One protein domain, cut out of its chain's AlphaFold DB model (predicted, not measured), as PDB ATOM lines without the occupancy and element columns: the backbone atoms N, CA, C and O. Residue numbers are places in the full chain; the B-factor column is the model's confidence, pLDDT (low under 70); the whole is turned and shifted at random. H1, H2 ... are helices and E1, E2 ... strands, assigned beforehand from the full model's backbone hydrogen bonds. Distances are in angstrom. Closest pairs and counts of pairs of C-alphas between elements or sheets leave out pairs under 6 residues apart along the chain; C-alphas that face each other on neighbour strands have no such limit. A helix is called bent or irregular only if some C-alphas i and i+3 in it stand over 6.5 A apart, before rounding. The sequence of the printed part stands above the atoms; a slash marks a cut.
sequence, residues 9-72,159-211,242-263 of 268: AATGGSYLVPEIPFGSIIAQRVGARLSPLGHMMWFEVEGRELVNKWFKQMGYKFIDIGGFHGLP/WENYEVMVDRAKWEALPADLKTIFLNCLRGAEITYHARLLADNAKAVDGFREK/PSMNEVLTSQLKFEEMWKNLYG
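What this domain is: This is residues 9 to 72, 159 to 211 and 242 to 263 of the 268 residues of an uncharacterized protein of Deltaproteobacteria bacterium (UniProt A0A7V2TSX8). A small three-strand sheet, E1, E3 and E2, has the long helix H5 passing its E2 edge on one side and the bent helix H3 and short H2 on another, with H6 packed across H2 and H3 farther out. H4 is at one end of the sheet, and the last part of H5, residues 202 to 210, sticks out as an arm. The printed part has 139 residues, with E1 H1 H2 H3 E2 E3 H4 H5 H6 along the chain; it is mostly helix, and the sheet is antiparallel. The whole is compact, with a radius of gyration of the C-alphas of 16.2 A, and elongated, spanning 51 by 33 by 32 A.

How they stand to each other: E1, residues 9 to 12, is an edge strand, antiparallel to the inner strand E3, residues 161 to 167; N 9 and O 165 are 2.9 A apart, within hydrogen-bond range. E3 is antiparallel to the other edge strand E2, residues 62 to 69, with N 164 and O 66 at 2.8 A. H1, residues 13 to 16, only grazes the sheet and touches H2, residues 23 to 27, the closest C-alphas being Gly 13 and Gly 23, 3.9 A. H2 is on the sheet at a height of 7.3 A, only just over none of its strands, two of its C-alphas falling on E3. H3, residues 36 to 57, was assigned as one helix by its hydrogen bonds but is bent, C-alphas 45 and 48 being 7.6 A apart; its arms H3a, residues 36 to 45, and H3b, residues 48 to 57, stand at a steep tilt of 66 degrees. H3a is over E2, along it at 17 degrees on the local plane; H3b only grazes the sheet. H4, residues 168 to 173, and H5, residues 176 to 210, only graze it too; the closest C-alphas of E2 and H5 are Phe 68 and Glu 190, 5.3 A. H6, residues 242 to 262, is not on the sheet and only just touches H3a, with 3 pairs of C-alphas within 8 A, closest at Trp 42 and Phe 254, 6.6 A. Every O i to N i+4 pair is within hydrogen-bond range in H2, H3a, H3b, H4, H5 and H6; H1 is too short for one.

Where its parts are: E1 begins at C-alpha 9 (131.693, 147.434, 76.076). H3a is 14.4 A long, H3b 14.3 A, E2 19.6 A and E3 18.8 A; E2 bends by 57 degrees at residue 65. H5 is 51.0 A long, from C-alpha 176 (113.500, 137.879, 74.050). H6, 30.5 A long, ends at C-alpha 262 (108.709, 171.986, 63.802).

The domain as a whole: The farthest C-alphas, Ala 173 and Glu 210, are 52.8 A apart. Residues 73 to 158 and 212 to 241 are not printed; the gaps are 4.8 A and 47.4 A. Of the links printed whole, none is long. Mean pLDDT of the printed part is 92.2; residue 263 is under 70.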
ATOM      1  N   ALA A   9     130.975 146.254  75.602       92.25
ATOM      2  CA  ALA A   9     131.693 147.434  76.076       92.25
ATOM      3  C   ALA A   9     130.948 148.701  75.636       92.25
ATOM      4  O   ALA A   9     130.266 148.686  74.614       92.25
ATOM      5  N   ALA A  10     131.122 149.786  76.388       90.56
ATOM      6  CA  ALA A  10     130.779 151.129  75.935       90.56
ATOM      7  C   ALA A  10     132.061 151.823  75.454       90.56
ATOM      8  O   ALA A  10     133.071 151.802  76.158       90.56
ATOM      9  N   THR A  11     132.046 152.389  74.251       86.69
ATOM     10  CA  THR A  11     133.171 153.131  73.653       86.69
ATOM     11  C   THR A  11     132.623 154.229  72.753       86.69
ATOM     12  O   THR A  11     131.464 154.147  72.397       86.69
ATOM     13  N   GLY A  12     133.428 155.223  72.376       81.50
ATOM     14  CA  GLY A  12     133.068 156.181  71.325       81.50
ATOM     15  C   GLY A  12     133.544 155.712  69.946       81.50
ATOM     16  O   GLY A  12     134.712 155.335  69.789       81.50
ATOM     17  N   GLY A  13     132.683 155.775  68.932       80.62
ATOM     18  CA  GLY A  13     133.016 155.500  67.531       80.62
ATOM     19  C   GLY A  13     134.138 156.389  66.974       80.62
ATOM     20  O   GLY A  13     134.870 155.970  66.075       80.62
ATOM     21  N   SER A  14     134.352 157.576  67.550       82.06
ATOM     22  CA  SER A  14     135.453 158.488  67.210       82.06
ATOM     23  C   SER A  14     136.845 157.884  67.457       82.06
ATOM     24  O   SER A  14     137.798 158.244  66.768       82.06
ATOM     25  N   TYR A  15     136.975 156.908  68.364       82.06
ATOM     26  CA  TYR A  15     138.235 156.190  68.602       82.06
ATOM     27  C   TYR A  15     138.523 155.092  67.572       82.06
ATOM     28  O   TYR A  15     139.622 154.542  67.546       82.06
ATOM     29  N   LEU A  16     137.547 154.767  66.721       83.81
ATOM     30  CA  LEU A  16     137.612 153.658  65.770       83.81
ATOM     31  C   LEU A  16     137.683 154.131  64.312       83.81
ATOM     32  O   LEU A  16     137.669 153.300  63.410       83.81
ATOM     33  N   VAL A  17     137.793 155.443  64.066       84.44
ATOM     34  CA  VAL A  17     137.736 156.067  62.728       84.44
ATOM     35  C   VAL A  17     138.641 155.409  61.677       84.44
ATOM     36  O   VAL A  17     138.157 155.199  60.563       84.44
ATOM     37  N   PRO A  18     139.905 155.026  61.973       83.81
ATOM     38  CA  PRO A  18     140.755 154.364  60.980       83.81
ATOM     39  C   PRO A  18     140.165 153.056  60.428       83.81
ATOM     40  O   PRO A  18     140.414 152.709  59.276       83.81
ATOM     41  N   GLU A  19     139.380 152.340  61.236       88.31
ATOM     42  CA  GLU A  19     138.760 151.058  60.879       88.31
ATOM     43  C   GLU A  19     137.262 151.194  60.558       88.31
ATOM     44  O   GLU A  19     136.692 150.349  59.867       88.31
ATOM     45  N   ILE A  20     136.612 152.243  61.067       92.50
ATOM     46  CA  ILE A  20     135.172 152.504  60.992       92.50
ATOM     47  C   ILE A  20     134.978 153.983  60.631       92.50
ATOM     48  O   ILE A  20     134.765 154.808  61.519       92.50
ATOM     49  N   PRO A  21     135.019 154.353  59.336       92.00
ATOM     50  CA  PRO A  21     135.019 155.760  58.923       92.00
ATOM     51  C   PRO A  21     133.811 156.577  59.401       92.00
ATOM     52  O   PRO A  21     133.944 157.758  59.690       92.00
ATOM     53  N   PHE A  22     132.630 155.960  59.520       94.12
ATOM     54  CA  PHE A  22     131.436 156.628  60.052       94.12
ATOM     55  C   PHE A  22     131.428 156.750  61.583       94.12
ATOM     56  O   PHE A  22     130.520 157.368  62.131       94.12
ATOM     57  N   GLY A  23     132.407 156.167  62.278       93.31
ATOM     58  CA  GLY A  23     132.488 156.151  63.736       93.31
ATOM     59  C   GLY A  23     132.504 157.553  64.344       93.31
ATOM     60  O   GLY A  23     131.831 157.788  65.342       93.31
ATOM     61  N   SER A  24     133.186 158.518  63.717       90.44
ATOM     62  CA  SER A  24     133.191 159.896  64.222       90.44
ATOM     63  C   SER A  24     131.809 160.541  64.168       90.44
ATOM     64  O   SER A  24     131.434 161.232  65.105       90.44
ATOM     65  N   ILE A  25     131.006 160.284  63.131       92.88
ATOM     66  CA  ILE A  25     129.711 160.958  62.945       92.88
ATOM     67  C   ILE A  25     128.561 160.328  63.734       92.88
ATOM     68  O   ILE A  25     127.521 160.969  63.884       92.88
ATOM     69  N   ILE A  26     128.735 159.107  64.244       92.69
ATOM     70  CA  ILE A  26     127.792 158.487  65.190       92.69
ATOM     71  C   ILE A  26     128.166 158.765  66.652       92.69
ATOM     72  O   ILE A  26     127.276 158.802  67.498       92.69
ATOM     73  N   ALA A  27     129.444 159.038  66.931       90.31
ATOM     74  CA  ALA A  27     129.918 159.413  68.258       90.31
ATOM     75  C   ALA A  27     129.789 160.923  68.508       90.31
ATOM     76  O   ALA A  27     129.202 161.353  69.495       90.31
ATOM     77  N   GLN A  28     130.328 161.745  67.608       89.00
ATOM     78  CA  GLN A  28     130.447 163.192  67.774       89.00
ATOM     79  C   GLN A  28     130.581 163.881  66.411       89.00
ATOM     80  O   GLN A  28     131.676 164.118  65.893       89.00
ATOM     81  N   ARG A  29     129.449 164.238  65.802       92.38
ATOM     82  CA  ARG A  29     129.459 164.869  64.480       92.38
ATOM     83  C   ARG A  29     129.695 166.375  64.570       92.38
ATOM     84  O   ARG A  29     128.814 167.122  64.988       92.38
ATOM     85  N   VAL A  30     130.847 166.833  64.088       93.31
ATOM     86  CA  VAL A  30     131.142 168.268  63.928       93.31
ATOM     87  C   VAL A  30     130.104 168.976  63.051       93.31
ATOM     88  O   VAL A  30     129.611 168.422  62.070       93.31
ATOM     89  N   GLY A  31     129.776 170.224  63.386       87.12
ATOM     90  CA  GLY A  31     128.879 171.078  62.599       87.12
ATOM     91  C   GLY A  31     127.418 170.626  62.589       87.12
ATOM     92  O   GLY A  31     126.610 171.168  61.828       87.12
ATOM     93  N   ALA A  32     127.068 169.630  63.400       81.88
ATOM     94  CA  ALA A  32     125.728 169.095  63.405       81.88
ATOM     95  C   ALA A  32     124.730 170.046  64.067       81.88
ATOM     96  O   ALA A  32     125.054 170.787  64.994       81.88
ATOM     97  N   ARG A  33     123.498 170.021  63.554       78.69
ATOM     98  CA  ARG A  33     122.411 170.905  63.995       78.69
ATOM     99  C   ARG A  33     121.365 170.172  64.814       78.69
ATOM    100  O   ARG A  33     120.513 170.815  65.421       78.69
ATOM    101  N   LEU A  34     121.404 168.847  64.803       82.25
ATOM    102  CA  LEU A  34     120.623 167.999  65.681       82.25
ATOM    103  C   LEU A  34     120.960 168.329  67.145       82.25
ATOM    104  O   LEU A  34     122.025 168.844  67.458       82.25
ATOM    105  N   SER A  35     120.042 168.092  68.070       85.44
ATOM    106  CA  SER A  35     120.384 168.107  69.497       85.44
ATOM    107  C   SER A  35     120.840 166.705  69.920       85.44
ATOM    108  O   SER A  35     120.565 165.752  69.186       85.44
ATOM    109  N   PRO A  36     121.434 166.520  71.114       87.25
ATOM    110  CA  PRO A  36     121.655 165.178  71.652       87.25
ATOM    111  C   PRO A  36     120.383 164.318  71.620       87.25
ATOM    112  O   PRO A  36     120.409 163.176  71.175       87.25
ATOM    113  N   LEU A  37     119.232 164.908  71.975       87.44
ATOM    114  CA  LEU A  37     117.932 164.239  71.881       87.44
ATOM    115  C   LEU A  37     117.548 163.897  70.445       87.44
ATOM    116  O   LEU A  37     117.052 162.806  70.189       87.44
ATOM    117  N   GLY A  38     117.790 164.799  69.499       88.75
ATOM    118  CA  GLY A  38     117.577 164.501  68.090       88.75
ATOM    119  C   GLY A  38     118.435 163.328  67.606       88.75
ATOM    120  O   GLY A  38     117.935 162.500  66.852       88.75
ATOM    121  N   HIS A  39     119.688 163.222  68.062       89.94
ATOM    122  CA  HIS A  39     120.577 162.118  67.695       89.94
ATOM    123  C   HIS A  39     120.112 160.796  68.313       89.94
ATOM    124  O   HIS A  39     120.030 159.798  67.599       89.94
ATOM    125  N   MET A  40     119.682 160.812  69.581       90.62
ATOM    126  CA  MET A  40     119.016 159.671  70.222       90.62
ATOM    127  C   MET A  40     117.782 159.214  69.423       90.62
ATOM    128  O   MET A  40     117.614 158.027  69.153       90.62
ATOM    129  N   MET A  41     116.934 160.154  68.986       91.12
ATOM    130  CA  MET A  41     115.742 159.839  68.190       91.12
ATOM    131  C   MET A  41     116.091 159.269  66.811       91.12
ATOM    132  O   MET A  41     115.487 158.283  66.398       91.12
ATOM    133  N   TRP A  42     117.078 159.842  66.115       93.00
ATOM    134  CA  TRP A  42     117.572 159.287  64.852       93.00
ATOM    135  C   TRP A  42     118.048 157.845  65.036       93.00
ATOM    136  O   TRP A  42     117.694 156.963  64.250       93.00
ATOM    137  N   PHE A  43     118.807 157.591  66.104       91.88
ATOM    138  CA  PHE A  43     119.338 156.271  66.403       91.88
ATOM    139  C   PHE A  43     118.232 155.234  66.646       91.88
ATOM    140  O   PHE A  43     118.319 154.122  66.126       91.88
ATOM    141  N   GLU A  44     117.174 155.599  67.378       90.44
ATOM    142  CA  GLU A  44     116.026 154.719  67.637       90.44
ATOM    143  C   GLU A  44     115.152 154.453  66.404       90.44
ATOM    144  O   GLU A  44     114.554 153.382  66.316       90.44
ATOM    145  N   VAL A  45     115.063 155.397  65.462       92.19
ATOM    146  CA  VAL A  45     114.173 155.277  64.293       92.19
ATOM    147  C   VAL A  45     114.840 154.567  63.117       92.19
ATOM    148  O   VAL A  45     114.202 153.741  62.470       92.19
ATOM    149  N   GLU A  46     116.100 154.882  62.815       94.06
ATOM    150  CA  GLU A  46     116.789 154.329  61.635       94.06
ATOM    151  C   GLU A  46     118.296 154.097  61.838       94.06
ATOM    152  O   GLU A  46     118.874 153.188  61.234       94.06
ATOM    153  N   GLY A  47     118.944 154.884  62.702       94.56
ATOM    154  CA  GLY A  47     120.399 154.883  62.842       94.56
ATOM    155  C   GLY A  47     120.960 153.545  63.318       94.56
ATOM    156  O   GLY A  47     121.925 153.053  62.731       94.56
ATOM    157  N   ARG A  48     120.331 152.903  64.315       93.31
ATOM    158  CA  ARG A  48     120.795 151.617  64.867       93.31
ATOM    159  C   ARG A  48     120.848 150.517  63.808       93.31
ATOM    160  O   ARG A  48     121.828 149.775  63.728       93.31
ATOM    161  N   GLU A  49     119.800 150.384  63.000       95.62
ATOM    162  CA  GLU A  49     119.745 149.355  61.957       95.62
ATOM    163  C   GLU A  49     120.767 149.630  60.852       95.62
ATOM    164  O   GLU A  49     121.494 148.722  60.436       95.62
ATOM    165  N   LEU A  50     120.879 150.891  60.423       97.50
ATOM    166  CA  LEU A  50     121.830 151.320  59.402       97.50
ATOM    167  C   LEU A  50     123.286 151.083  59.829       97.50
ATOM    168  O   LEU A  50     124.079 150.518  59.070       97.50
ATOM    169  N   VAL A  51     123.639 151.473  61.052       95.81
ATOM    170  CA  VAL A  51     124.981 151.280  61.616       95.81
ATOM    171  C   VAL A  51     125.309 149.789  61.737       95.81
ATOM    172  O   VAL A  51     126.368 149.342  61.289       95.81
ATOM    173  N   ASN A  52     124.374 148.975  62.235       96.31
ATOM    174  CA  ASN A  52     124.571 147.529  62.362       96.31
ATOM    175  C   ASN A  52     124.674 146.799  61.019       96.31
ATOM    176  O   ASN A  52     125.445 145.837  60.898       96.31
ATOM    177  N   LYS A  53     123.951 147.260  59.991       97.19
ATOM    178  CA  LYS A  53     124.122 146.791  58.608       97.19
ATOM    179  C   LYS A  53     125.572 146.988  58.163       97.19
ATOM    180  O   LYS A  53     126.175 146.040  57.656       97.19
ATOM    181  N   TRP A  54     126.148 148.169  58.390       96.94
ATOM    182  CA  TRP A  54     127.541 148.445  58.035       96.94
ATOM    183  C   TRP A  54     128.534 147.638  58.861       96.94
ATOM    184  O   TRP A  54     129.437 147.039  58.277       96.94
ATOM    185  N   PHE A  55     128.339 147.514  60.178       95.62
ATOM    186  CA  PHE A  55     129.194 146.645  60.992       95.62
ATOM    187  C   PHE A  55     129.222 145.211  60.454       95.62
ATOM    188  O   PHE A  55     130.291 144.620  60.308       95.62
ATOM    189  N   LYS A  56     128.063 144.660  60.079       96.25
ATOM    190  CA  LYS A  56     127.976 143.334  59.456       96.25
ATOM    191  C   LYS A  56     128.703 143.268  58.110       96.25
ATOM    192  O   LYS A  56     129.441 142.311  57.889       96.25
ATOM    193  N   GLN A  57     128.517 144.251  57.227       96.12
ATOM    194  CA  GLN A  57     129.176 144.292  55.911       96.12
ATOM    195  C   GLN A  57     130.701 144.409  56.013       96.12
ATOM    196  O   GLN A  57     131.416 143.824  55.206       96.12
ATOM    197  N   MET A  58     131.196 145.108  57.033       94.94
ATOM    198  CA  MET A  58     132.625 145.241  57.330       94.94
ATOM    199  C   MET A  58     133.203 144.012  58.057       94.94
ATOM    200  O   MET A  58     134.381 143.993  58.399       94.94
ATOM    201  N   GLY A  59     132.395 142.971  58.293       95.31
ATOM    202  CA  GLY A  59     132.839 141.715  58.898       95.31
ATOM    203  C   GLY A  59     132.921 141.733  60.426       95.31
ATOM    204  O   GLY A  59     133.440 140.781  61.016       95.31
ATOM    205  N   TYR A  60     132.394 142.765  61.091       95.56
ATOM    206  CA  TYR A  60     132.363 142.811  62.548       95.56
ATOM    207  C   TYR A  60     131.348 141.820  63.123       95.56
ATOM    208  O   TYR A  60     130.233 141.635  62.612       95.56
ATOM    209  N   LYS A  61     131.746 141.203  64.237       95.31
ATOM    210  CA  LYS A  61     130.967 140.231  65.018       95.31
ATOM    211  C   LYS A  61     130.223 140.861  66.190       95.31
ATOM    212  O   LYS A  61     129.670 140.141  67.011       95.31
ATOM    213  N   PHE A  62     130.214 142.184  66.280       95.12
ATOM    214  CA  PHE A  62     129.424 142.915  67.256       95.12
ATOM    215  C   PHE A  62     128.258 143.642  66.585       95.12
ATOM    216  O   PHE A  62     128.167 143.720  65.352       95.12
ATOM    217  N   ILE A  63     127.356 144.132  67.421       94.88
ATOM    218  CA  ILE A  63     126.309 145.082  67.070       94.88
ATOM    219  C   ILE A  63     126.287 146.194  68.116       94.88
ATOM    220  O   ILE A  63     126.696 145.983  69.255       94.88
ATOM    221  N   ASP A  64     125.798 147.354  67.724       93.88
ATOM    222  CA  ASP A  64     125.464 148.461  68.606       93.88
ATOM    223  C   ASP A  64     123.978 148.370  68.990       93.88
ATOM    224  O   ASP A  64     123.103 148.211  68.132       93.88
ATOM    225  N   ILE A  65     123.698 148.417  70.291       92.50
ATOM    226  CA  ILE A  65     122.344 148.310  70.849       92.50
ATOM    227  C   ILE A  65     121.825 149.624  71.448       92.50
ATOM    228  O   ILE A  65     120.703 149.659  71.950       92.50
ATOM    229  N   GLY A  66     122.575 150.719  71.358       88.06
ATOM    230  CA  GLY A  66     122.270 151.996  72.004       88.06
ATOM    231  C   GLY A  66     123.540 152.680  72.485       88.06
ATOM    232  O   GLY A  66     124.643 152.229  72.207       88.06
ATOM    233  N   GLY A  67     123.400 153.735  73.271       85.44
ATOM    234  CA  GLY A  67     124.568 154.406  73.812       85.44
ATOM    235  C   GLY A  67     124.254 155.271  75.010       85.44
ATOM    236  O   GLY A  67     123.121 155.330  75.485       85.44
ATOM    237  N   PHE A  68     125.292 155.919  75.516       85.81
ATOM    238  CA  PHE A  68     125.159 156.984  76.494       85.81
ATOM    239  C   PHE A  68     125.470 158.292  75.793       85.81
ATOM    240  O   PHE A  68     126.636 158.629  75.594       85.81
ATOM    241  N   HIS A  69     124.421 159.013  75.410       85.56
ATOM    242  CA  HIS A  69     124.582 160.329  74.823       85.56
ATOM    243  C   HIS A  69     124.916 161.349  75.919       85.56
ATOM    244  O   HIS A  69     124.248 161.473  76.947       85.56
ATOM    245  N   GLY A  70     126.023 162.045  75.719       85.12
ATOM    246  CA  GLY A  70     126.458 163.201  76.471       85.12
ATOM    247  C   GLY A  70     125.827 164.481  75.939       85.12
ATOM    248  O   GLY A  70     125.221 164.539  74.865       85.12
ATOM    249  N   LEU A  71     125.977 165.541  76.721       91.00
ATOM    250  CA  LEU A  71     125.620 166.898  76.324       91.00
ATOM    251  C   LEU A  71     126.779 167.558  75.568       91.00
ATOM    252  O   LEU A  71     127.896 167.044  75.633       91.00
ATOM    253  N   PRO A  72     126.537 168.689  74.878       92.81
ATOM    254  CA  PRO A  72     127.602 169.399  74.194       92.81
ATOM    255  C   PRO A  72     128.806 169.678  75.094       92.81
ATOM    256  O   PRO A  72     128.656 170.014  76.275       92.81
ATOM    257  N   TRP A 159     127.171 166.553  70.731       89.25
ATOM    258  CA  TRP A 159     126.915 165.439  71.631       89.25
ATOM    259  C   TRP A 159     128.138 164.530  71.609       89.25
ATOM    260  O   TRP A 159     128.968 164.608  70.700       89.25
ATOM    261  N   GLU A 160     128.214 163.655  72.600       87.62
ATOM    262  CA  GLU A 160     129.191 162.579  72.659       87.62
ATOM    263  C   GLU A 160     128.432 161.289  72.943       87.62
ATOM    264  O   GLU A 160     127.903 161.105  74.031       87.62
ATOM    265  N   ASN A 161     128.290 160.429  71.949       89.88
ATOM    266  CA  ASN A 161     127.640 159.142  72.106       89.88
ATOM    267  C   ASN A 161     128.694 158.076  72.399       89.88
ATOM    268  O   ASN A 161     129.606 157.866  71.600       89.88
ATOM    269  N   TYR A 162     128.540 157.406  73.538       90.44
ATOM    270  CA  TYR A 162     129.279 156.190  73.849       90.44
ATOM    271  C   TYR A 162     128.434 154.973  73.480       90.44
ATOM    272  O   TYR A 162     127.585 154.544  74.266       90.44
ATOM    273  N   GLU A 163     128.669 154.423  72.294       91.19
ATOM    274  CA  GLU A 163     127.993 153.242  71.775       91.19
ATOM    275  C   GLU A 163     128.225 152.026  72.679       91.19
ATOM    276  O   GLU A 163     129.360 151.642  72.987       91.19
ATOM    277  N   VAL A 164     127.134 151.368  73.065       93.50
ATOM    278  CA  VAL A 164     127.150 150.076  73.744       93.50
ATOM    279  C   VAL A 164     127.194 148.994  72.679       93.50
ATOM    280  O   VAL A 164     126.183 148.591  72.100       93.50
ATOM    281  N   MET A 165     128.403 148.503  72.435       93.81
ATOM    282  CA  MET A 165     128.658 147.411  71.514       93.81
ATOM    283  C   MET A 165     128.578 146.077  72.256       93.81
ATOM    284  O   MET A 165     129.189 145.902  73.312       93.81
ATOM    285  N   VAL A 166     127.882 145.106  71.675       95.81
ATOM    286  CA  VAL A 166     127.725 143.746  72.211       95.81
ATOM    287  C   VAL A 166     128.150 142.712  71.181       95.81
ATOM    288  O   VAL A 166     127.968 142.905  69.979       95.81
ATOM    289  N   ASP A 167     128.719 141.598  71.630       96.69
ATOM    290  CA  ASP A 167     128.955 140.444  70.765       96.69
ATOM    291  C   ASP A 167     127.617 139.968  70.176       96.69
ATOM    292  O   ASP A 167     126.649 139.728  70.900       96.69
ATOM    293  N   ARG A 168     127.556 139.852  68.846       95.69
ATOM    294  CA  ARG A 168     126.315 139.572  68.121       95.69
ATOM    295  C   ARG A 168     125.757 138.204  68.479       95.69
ATOM    296  O   ARG A 168     124.560 138.095  68.705       95.69
ATOM    297  N   ALA A 169     126.604 137.177  68.542       96.00
ATOM    298  CA  ALA A 169     126.147 135.818  68.813       96.00
ATOM    299  C   ALA A 169     125.609 135.703  70.243       96.00
ATOM    300  O   ALA A 169     124.563 135.095  70.466       96.00
ATOM    301  N   LYS A 170     126.286 136.338  71.209       96.31
ATOM    302  CA  LYS A 170     125.819 136.390  72.601       96.31
ATOM    303  C   LYS A 170     124.516 137.165  72.726       96.31
ATOM    304  O   LYS A 170     123.599 136.684  73.384       96.31
ATOM    305  N   TRP A 171     124.405 138.312  72.058       96.00
ATOM    306  CA  TRP A 171     123.158 139.069  72.026       96.00
ATOM    307  C   TRP A 171     122.024 138.248  71.418       96.00
ATOM    308  O   TRP A 171     120.963 138.140  72.017       96.00
ATOM    309  N   GLU A 172     122.239 137.623  70.261       95.69
ATOM    310  CA  GLU A 172     121.236 136.804  69.576       95.69
ATOM    311  C   GLU A 172     120.788 135.601  70.416       95.69
ATOM    312  O   GLU A 172     119.595 135.293  70.411       95.69
ATOM    313  N   ALA A 173     121.692 134.998  71.191       96.88
ATOM    314  CA  ALA A 173     121.394 133.895  72.100       96.88
ATOM    315  C   ALA A 173     120.549 134.297  73.323       96.88
ATOM    316  O   ALA A 173     119.972 133.419  73.968       96.88
ATOM    317  N   LEU A 174     120.445 135.592  73.652       97.38
ATOM    318  CA  LEU A 174     119.606 136.030  74.766       97.38
ATOM    319  C   LEU A 174     118.114 135.765  74.478       97.38
ATOM    320  O   LEU A 174     117.624 136.079  73.380       97.38
ATOM    321  N   PRO A 175     117.365 135.262  75.475       98.31
ATOM    322  CA  PRO A 175     115.909 135.261  75.472       98.31
ATOM    323  C   PRO A 175     115.314 136.640  75.150       98.31
ATOM    324  O   PRO A 175     115.904 137.684  75.448       98.31
ATOM    325  N   ALA A 176     114.141 136.647  74.514       97.75
ATOM    326  CA  ALA A 176     113.500 137.879  74.050       97.75
ATOM    327  C   ALA A 176     113.174 138.846  75.201       97.75
ATOM    328  O   ALA A 176     113.384 140.049  75.066       97.75
ATOM    329  N   ASP A 177     112.732 138.325  76.344       98.12
ATOM    330  CA  ASP A 177     112.465 139.087  77.564       98.12
ATOM    331  C   ASP A 177     113.729 139.761  78.112       98.12
ATOM    332  O   ASP A 177     113.697 140.951  78.426       98.12
ATOM    333  N   LEU A 178     114.867 139.058  78.145       97.62
ATOM    334  CA  LEU A 178     116.135 139.643  78.591       97.62
ATOM    335  C   LEU A 178     116.648 140.729  77.639       97.62
ATOM    336  O   LEU A 178     117.115 141.768  78.107       97.62
ATOM    337  N   LYS A 179     116.509 140.540  76.318       95.94
ATOM    338  CA  LYS A 179     116.806 141.599  75.335       95.94
ATOM    339  C   LYS A 179     115.959 142.843  75.607       95.94
ATOM    340  O   LYS A 179     116.491 143.950  75.657       95.94
ATOM    341  N   THR A 180     114.654 142.666  75.819       96.38
ATOM    342  CA  THR A 180     113.728 143.766  76.120       96.38
ATOM    343  C   THR A 180     114.084 144.476  77.424       96.38
ATOM    344  O   THR A 180     114.131 145.706  77.445       96.38
ATOM    345  N   ILE A 181     114.369 143.731  78.497       97.25
ATOM    346  CA  ILE A 181     114.778 144.301  79.787       97.25
ATOM    347  C   ILE A 181     116.052 145.129  79.614       97.25
ATOM    348  O   ILE A 181     116.075 146.289  80.024       97.25
ATOM    349  N   PHE A 182     117.076 144.582  78.955       94.25
ATOM    350  CA  PHE A 182     118.348 145.277  78.763       94.25
ATOM    351  C   PHE A 182     118.167 146.592  77.996       94.25
ATOM    352  O   PHE A 182     118.634 147.635  78.449       94.25
ATOM    353  N   LEU A 183     117.455 146.565  76.862       93.25
ATOM    354  CA  LEU A 183     117.217 147.765  76.052       93.25
ATOM    355  C   LEU A 183     116.440 148.837  76.826       93.25
ATOM    356  O   LEU A 183     116.760 150.020  76.730       93.25
ATOM    357  N   ASN A 184     115.442 148.445  77.621       94.56
ATOM    358  CA  ASN A 184     114.681 149.391  78.436       94.56
ATOM    359  C   ASN A 184     115.516 149.978  79.581       94.56
ATOM    360  O   ASN A 184     115.423 151.175  79.848       94.56
ATOM    361  N   CYS A 185     116.364 149.170  80.225       94.25
ATOM    362  CA  CYS A 185     117.316 149.661  81.218       94.25
ATOM    363  C   CYS A 185     118.317 150.642  80.603       94.25
ATOM    364  O   CYS A 185     118.562 151.688  81.198       94.25
ATOM    365  N   LEU A 186     118.852 150.342  79.414       92.19
ATOM    366  CA  LEU A 186     119.793 151.216  78.714       92.19
ATOM    367  C   LEU A 186     119.159 152.578  78.400       92.19
ATOM    368  O   LEU A 186     119.696 153.601  78.811       92.19
ATOM    369  N   ARG A 187     117.966 152.593  77.792       91.00
ATOM    370  CA  ARG A 187     117.212 153.830  77.502       91.00
ATOM    371  C   ARG A 187     116.878 154.632  78.764       91.00
ATOM    372  O   ARG A 187     116.985 155.855  78.788       91.00
ATOM    373  N   GLY A 188     116.473 153.946  79.835       92.75
ATOM    374  CA  GLY A 188     116.188 154.589  81.120       92.75
ATOM    375  C   GLY A 188     117.437 155.208  81.756       92.75
ATOM    376  O   GLY A 188     117.382 156.327  82.276       92.75
ATOM    377  N   ALA A 189     118.570 154.503  81.688       92.00
ATOM    378  CA  ALA A 189     119.856 154.989  82.174       92.00
ATOM    379  C   ALA A 189     120.351 156.189  81.359       92.00
ATOM    380  O   ALA A 189     120.795 157.170  81.946       92.00
ATOM    381  N   GLU A 190     120.209 156.144  80.036       90.06
ATOM    382  CA  GLU A 190     120.583 157.214  79.112       90.06
ATOM    383  C   GLU A 190     119.847 158.527  79.413       90.06
ATOM    384  O   GLU A 190     120.488 159.552  79.652       90.06
ATOM    385  N   ILE A 191     118.512 158.506  79.514       90.38
ATOM    386  CA  ILE A 191     117.733 159.709  79.855       90.38
ATOM    387  C   ILE A 191     118.070 160.221  81.260       90.38
ATOM    388  O   ILE A 191     118.187 161.431  81.476       90.38
ATOM    389  N   THR A 192     118.265 159.314  82.220       92.06
ATOM    390  CA  THR A 192     118.648 159.689  83.590       92.06
ATOM    391  C   THR A 192     120.026 160.350  83.625       92.06
ATOM    392  O   THR A 192     120.206 161.356  84.316       92.06
ATOM    393  N   TYR A 193     120.991 159.806  82.882       90.56
ATOM    394  CA  TYR A 193     122.332 160.361  82.736       90.56
ATOM    395  C   TYR A 193     122.276 161.761  82.124       90.56
ATOM    396  O   TYR A 193     122.802 162.702  82.714       90.56
ATOM    397  N   HIS A 194     121.546 161.925  81.019       90.06
ATOM    398  CA  HIS A 194     121.366 163.213  80.350       90.06
ATOM    399  C   HIS A 194     120.796 164.294  81.275       90.06
ATOM    400  O   HIS A 194     121.305 165.417  81.312       90.06
ATOM    401  N   ALA A 195     119.748 163.963  82.035       92.06
ATOM    402  CA  ALA A 195     119.101 164.903  82.946       92.06
ATOM    403  C   ALA A 195     120.041 165.348  84.077       92.06
ATOM    404  O   ALA A 195     120.100 166.534  84.407       92.06
ATOM    405  N   ARG A 196     120.801 164.407  84.651       94.19
ATOM    406  CA  ARG A 196     121.783 164.704  85.704       94.19
ATOM    407  C   ARG A 196     122.937 165.541  85.168       94.19
ATOM    408  O   ARG A 196     123.242 166.577  85.748       94.19
ATOM    409  N   LEU A 197     123.493 165.156  84.019       94.19
ATOM    410  CA  LEU A 197     124.595 165.876  83.392       94.19
ATOM    411  C   LEU A 197     124.213 167.321  83.051       94.19
ATOM    412  O   LEU A 197     125.044 168.213  83.165       94.19
ATOM    413  N   LEU A 198     122.955 167.583  82.673       94.69
ATOM    414  CA  LEU A 198     122.484 168.950  82.433       94.69
ATOM    415  C   LEU A 198     122.545 169.800  83.705       94.69
ATOM    416  O   LEU A 198     123.047 170.924  83.667       94.69
ATOM    417  N   ALA A 199     122.046 169.261  84.819       96.94
ATOM    418  CA  ALA A 199     122.082 169.940  86.110       96.94
ATOM    419  C   ALA A 199     123.528 170.163  86.585       96.94
ATOM    420  O   ALA A 199     123.870 171.260  87.030       96.94
ATOM    421  N   ASP A 200     124.389 169.157  86.420       97.75
ATOM    422  CA  ASP A 200     125.802 169.240  86.788       97.75
ATOM    423  C   ASP A 200     126.561 170.246  85.911       97.75
ATOM    424  O   ASP A 200     127.342 171.041  86.429       97.75
ATOM    425  N   ASN A 201     126.287 170.287  84.602       97.25
ATOM    426  CA  ASN A 201     126.866 171.274  83.690       97.25
ATOM    427  C   ASN A 201     126.451 172.699  84.063       97.25
ATOM    428  O   ASN A 201     127.297 173.593  84.074       97.25
ATOM    429  N   ALA A 202     125.174 172.922  84.389       97.44
ATOM    430  CA  ALA A 202     124.693 174.232  84.824       97.44
ATOM    431  C   ALA A 202     125.411 174.687  86.106       97.44
ATOM    432  O   ALA A 202     125.959 175.788  86.155       97.44
ATOM    433  N   LYS A 203     125.502 173.797  87.101       98.50
ATOM    434  CA  LYS A 203     126.231 174.057  88.347       98.50
ATOM    435  C   LYS A 203     127.716 174.335  88.102       98.50
ATOM    436  O   LYS A 203     128.285 175.229  88.721       98.50
ATOM    437  N   ALA A 204     128.350 173.580  87.209       98.50
ATOM    438  CA  ALA A 204     129.753 173.758  86.870       98.50
ATOM    439  C   ALA A 204     130.016 175.104  86.187       98.50
ATOM    440  O   ALA A 204     130.996 175.765  86.517       98.50
ATOM    441  N   VAL A 205     129.130 175.543  85.290       98.38
ATOM    442  CA  VAL A 205     129.202 176.869  84.655       98.38
ATOM    443  C   VAL A 205     129.157 177.992  85.694       98.38
ATOM    444  O   VAL A 205     129.952 178.929  85.607       98.38
ATOM    445  N   ASP A 206     128.285 177.897  86.696       98.50
ATOM    446  CA  ASP A 206     128.272 178.866  87.797       98.50
ATOM    447  C   ASP A 206     129.553 178.775  88.635       98.50
ATOM    448  O   ASP A 206     130.178 179.794  88.923       98.50
ATOM    449  N   GLY A 207     130.035 177.559  88.898       98.50
ATOM    450  CA  GLY A 207     131.322 177.334  89.549       98.50
ATOM    451  C   GLY A 207     132.502 177.966  88.800       98.50
ATOM    452  O   GLY A 207     133.382 178.549  89.430       98.50
ATOM    453  N   PHE A 208     132.544 177.889  87.466       98.56
ATOM    454  CA  PHE A 208     133.560 178.563  86.648       98.56
ATOM    455  C   PHE A 208     133.536 180.081  86.882       98.56
ATOM    456  O   PHE A 208     134.585 180.686  87.111       98.56
ATOM    457  N   ARG A 209     132.343 180.689  86.893       98.56
ATOM    458  CA  ARG A 209     132.172 182.130  87.145       98.56
ATOM    459  C   ARG A 209     132.627 182.527  88.546       98.56
ATOM    460  O   ARG A 209     133.322 183.527  88.694       98.56
ATOM    461  N   GLU A 210     132.305 181.727  89.561       98.50
ATOM    462  CA  GLU A 210     132.770 181.937  90.940       98.50
ATOM    463  C   GLU A 210     134.300 181.867  91.067       98.50
ATOM    464  O   GLU A 210     134.891 182.543  91.909       98.50
ATOM    465  N   LYS A 211     134.964 181.082  90.209       98.38
ATOM    466  CA  LYS A 211     136.432 181.031  90.100       98.38
ATOM    467  C   LYS A 211     137.028 182.169  89.263       98.38
ATOM    468  O   LYS A 211     138.245 182.232  89.119       98.38
ATOM    469  N   PRO A 242     131.882 155.114  51.365       95.62
ATOM    470  CA  PRO A 242     130.467 154.820  51.120       95.62
ATOM    471  C   PRO A 242     129.637 154.634  52.396       95.62
ATOM    472  O   PRO A 242     128.502 155.098  52.461       95.62
ATOM    473  N   SER A 243     130.221 154.012  53.425       95.88
ATOM    474  CA  SER A 243     129.567 153.804  54.719       95.88
ATOM    475  C   SER A 243     129.291 155.107  55.456       95.88
ATOM    476  O   SER A 243     128.171 155.351  55.900       95.88
ATOM    477  N   MET A 244     130.283 155.994  55.502       96.12
ATOM    478  CA  MET A 244     130.122 157.340  56.043       96.12
ATOM    479  C   MET A 244     129.119 158.162  55.239       96.12
ATOM    480  O   MET A 244     128.311 158.865  55.834       96.12
ATOM    481  N   ASN A 245     129.120 158.048  53.910       97.75
ATOM    482  CA  ASN A 245     128.156 158.746  53.069       97.75
ATOM    483  C   ASN A 245     126.711 158.330  53.363       97.75
ATOM    484  O   ASN A 245     125.850 159.199  53.484       97.75
ATOM    485  N   GLU A 246     126.434 157.028  53.480       98.06
ATOM    486  CA  GLU A 246     125.079 156.535  53.761       98.06
ATOM    487  C   GLU A 246     124.602 156.990  55.150       98.06
ATOM    488  O   GLU A 246     123.497 157.523  55.271       98.06
ATOM    489  N   VAL A 247     125.459 156.876  56.173       96.94
ATOM    490  CA  VAL A 247     125.150 157.310  57.547       96.94
ATOM    491  C   VAL A 247     124.942 158.824  57.626       96.94
ATOM    492  O   VAL A 247     123.916 159.273  58.140       96.94
ATOM    493  N   LEU A 248     125.852 159.622  57.059       96.62
ATOM    494  CA  LEU A 248     125.730 161.081  57.045       96.62
ATOM    495  C   LEU A 248     124.465 161.526  56.306       96.62
ATOM    496  O   LEU A 248     123.747 162.404  56.779       96.62
ATOM    497  N   THR A 249     124.163 160.904  55.164       97.06
ATOM    498  CA  THR A 249     122.957 161.215  54.385       97.06
ATOM    499  C   THR A 249     121.686 160.929  55.181       97.06
ATOM    500  O   THR A 249     120.764 161.742  55.149       97.06
ATOM    501  N   SER A 250     121.624 159.802  55.899       96.88
ATOM    502  CA  SER A 250     120.493 159.471  56.779       96.88
ATOM    503  C   SER A 250     120.324 160.524  57.881       96.88
ATOM    504  O   SER A 250     119.253 161.115  57.998       96.88
ATOM    505  N   GLN A 251     121.397 160.879  58.596       95.00
ATOM    506  CA  GLN A 251     121.329 161.911  59.637       95.00
ATOM    507  C   GLN A 251     120.898 163.285  59.095       95.00
ATOM    508  O   GLN A 251     120.103 163.972  59.729       95.00
ATOM    509  N   LEU A 252     121.409 163.706  57.930       93.75
ATOM    510  CA  LEU A 252     121.025 164.980  57.309       93.75
ATOM    511  C   LEU A 252     119.542 165.001  56.911       93.75
ATOM    512  O   LEU A 252     118.868 166.009  57.117       93.75
ATOM    513  N   LYS A 253     119.013 163.887  56.389       94.06
ATOM    514  CA  LYS A 253     117.576 163.750  56.097       94.06
ATOM    515  C   LYS A 253     116.734 163.820  57.365       94.06
ATOM    516  O   LYS A 253     115.695 164.474  57.362       94.06
ATOM    517  N   PHE A 254     117.185 163.189  58.448       92.88
ATOM    518  CA  PHE A 254     116.500 163.241  59.736       92.88
ATOM    519  C   PHE A 254     116.473 164.666  60.312       92.88
ATOM    520  O   PHE A 254     115.427 165.143  60.756       92.88
ATOM    521  N   GLU A 255     117.596 165.386  60.240       88.94
ATOM    522  CA  GLU A 255     117.669 166.804  60.613       88.94
ATOM    523  C   GLU A 255     116.724 167.676  59.776       88.94
ATOM    524  O   GLU A 255     116.026 168.535  60.320       88.94
ATOM    525  N   GLU A 256     116.682 167.464  58.459       89.94
ATOM    526  CA  GLU A 256     115.798 168.201  57.555       89.94
ATOM    527  C   GLU A 256     114.319 167.912  57.841       89.94
ATOM    528  O   GLU A 256     113.521 168.845  57.934       89.94
ATOM    529  N   MET A 257     113.956 166.644  58.054       88.31
ATOM    530  CA  MET A 257     112.609 166.240  58.465       88.31
ATOM    531  C   MET A 257     112.183 166.982  59.735       88.31
ATOM    532  O   MET A 257     111.115 167.594  59.771       88.31
ATOM    533  N   TRP A 258     113.033 166.973  60.761       83.25
ATOM    534  CA  TRP A 258     112.754 167.625  62.036       83.25
ATOM    535  C   TRP A 258     112.585 169.143  61.886       83.25
ATOM    536  O   TRP A 258     111.645 169.736  62.427       83.25
ATOM    537  N   LYS A 259     113.457 169.779  61.093       83.12
ATOM    538  CA  LYS A 259     113.370 171.209  60.771       83.12
ATOM    539  C   LYS A 259     112.068 171.550  60.042       83.12
ATOM    540  O   LYS A 259     111.439 172.550  60.381       83.12
ATOM    541  N   ASN A 260     111.661 170.739  59.068       86.75
ATOM    542  CA  ASN A 260     110.458 170.976  58.271       86.75
ATOM    543  C   ASN A 260     109.170 170.807  59.091       86.75
ATOM    544  O   ASN A 260     108.224 171.560  58.885       86.75
ATOM    545  N   LEU A 261     109.140 169.859  60.033       83.69
ATOM    546  CA  LEU A 261     107.974 169.615  60.888       83.69
ATOM    547  C   LEU A 261     107.755 170.716  61.930       83.69
ATOM    548  O   LEU A 261     106.629 171.163  62.127       83.69
ATOM    549  N   TYR A 262     108.822 171.138  62.610       79.81
ATOM    550  CA  TYR A 262     108.709 171.986  63.802       79.81
ATOM    551  C   TYR A 262     109.195 173.420  63.595       79.81
ATOM    552  O   TYR A 262     109.143 174.221  64.527       79.81
ATOM    553  N   GLY A 263     109.712 173.752  62.408       68.19
ATOM    554  CA  GLY A 263     110.298 175.063  62.137       68.19
ATOM    555  C   GLY A 263     111.440 175.409  63.093       68.19
ATOM    556  O   GLY A 263     111.676 176.593  63.345       68.19
TER     557      GLY A 263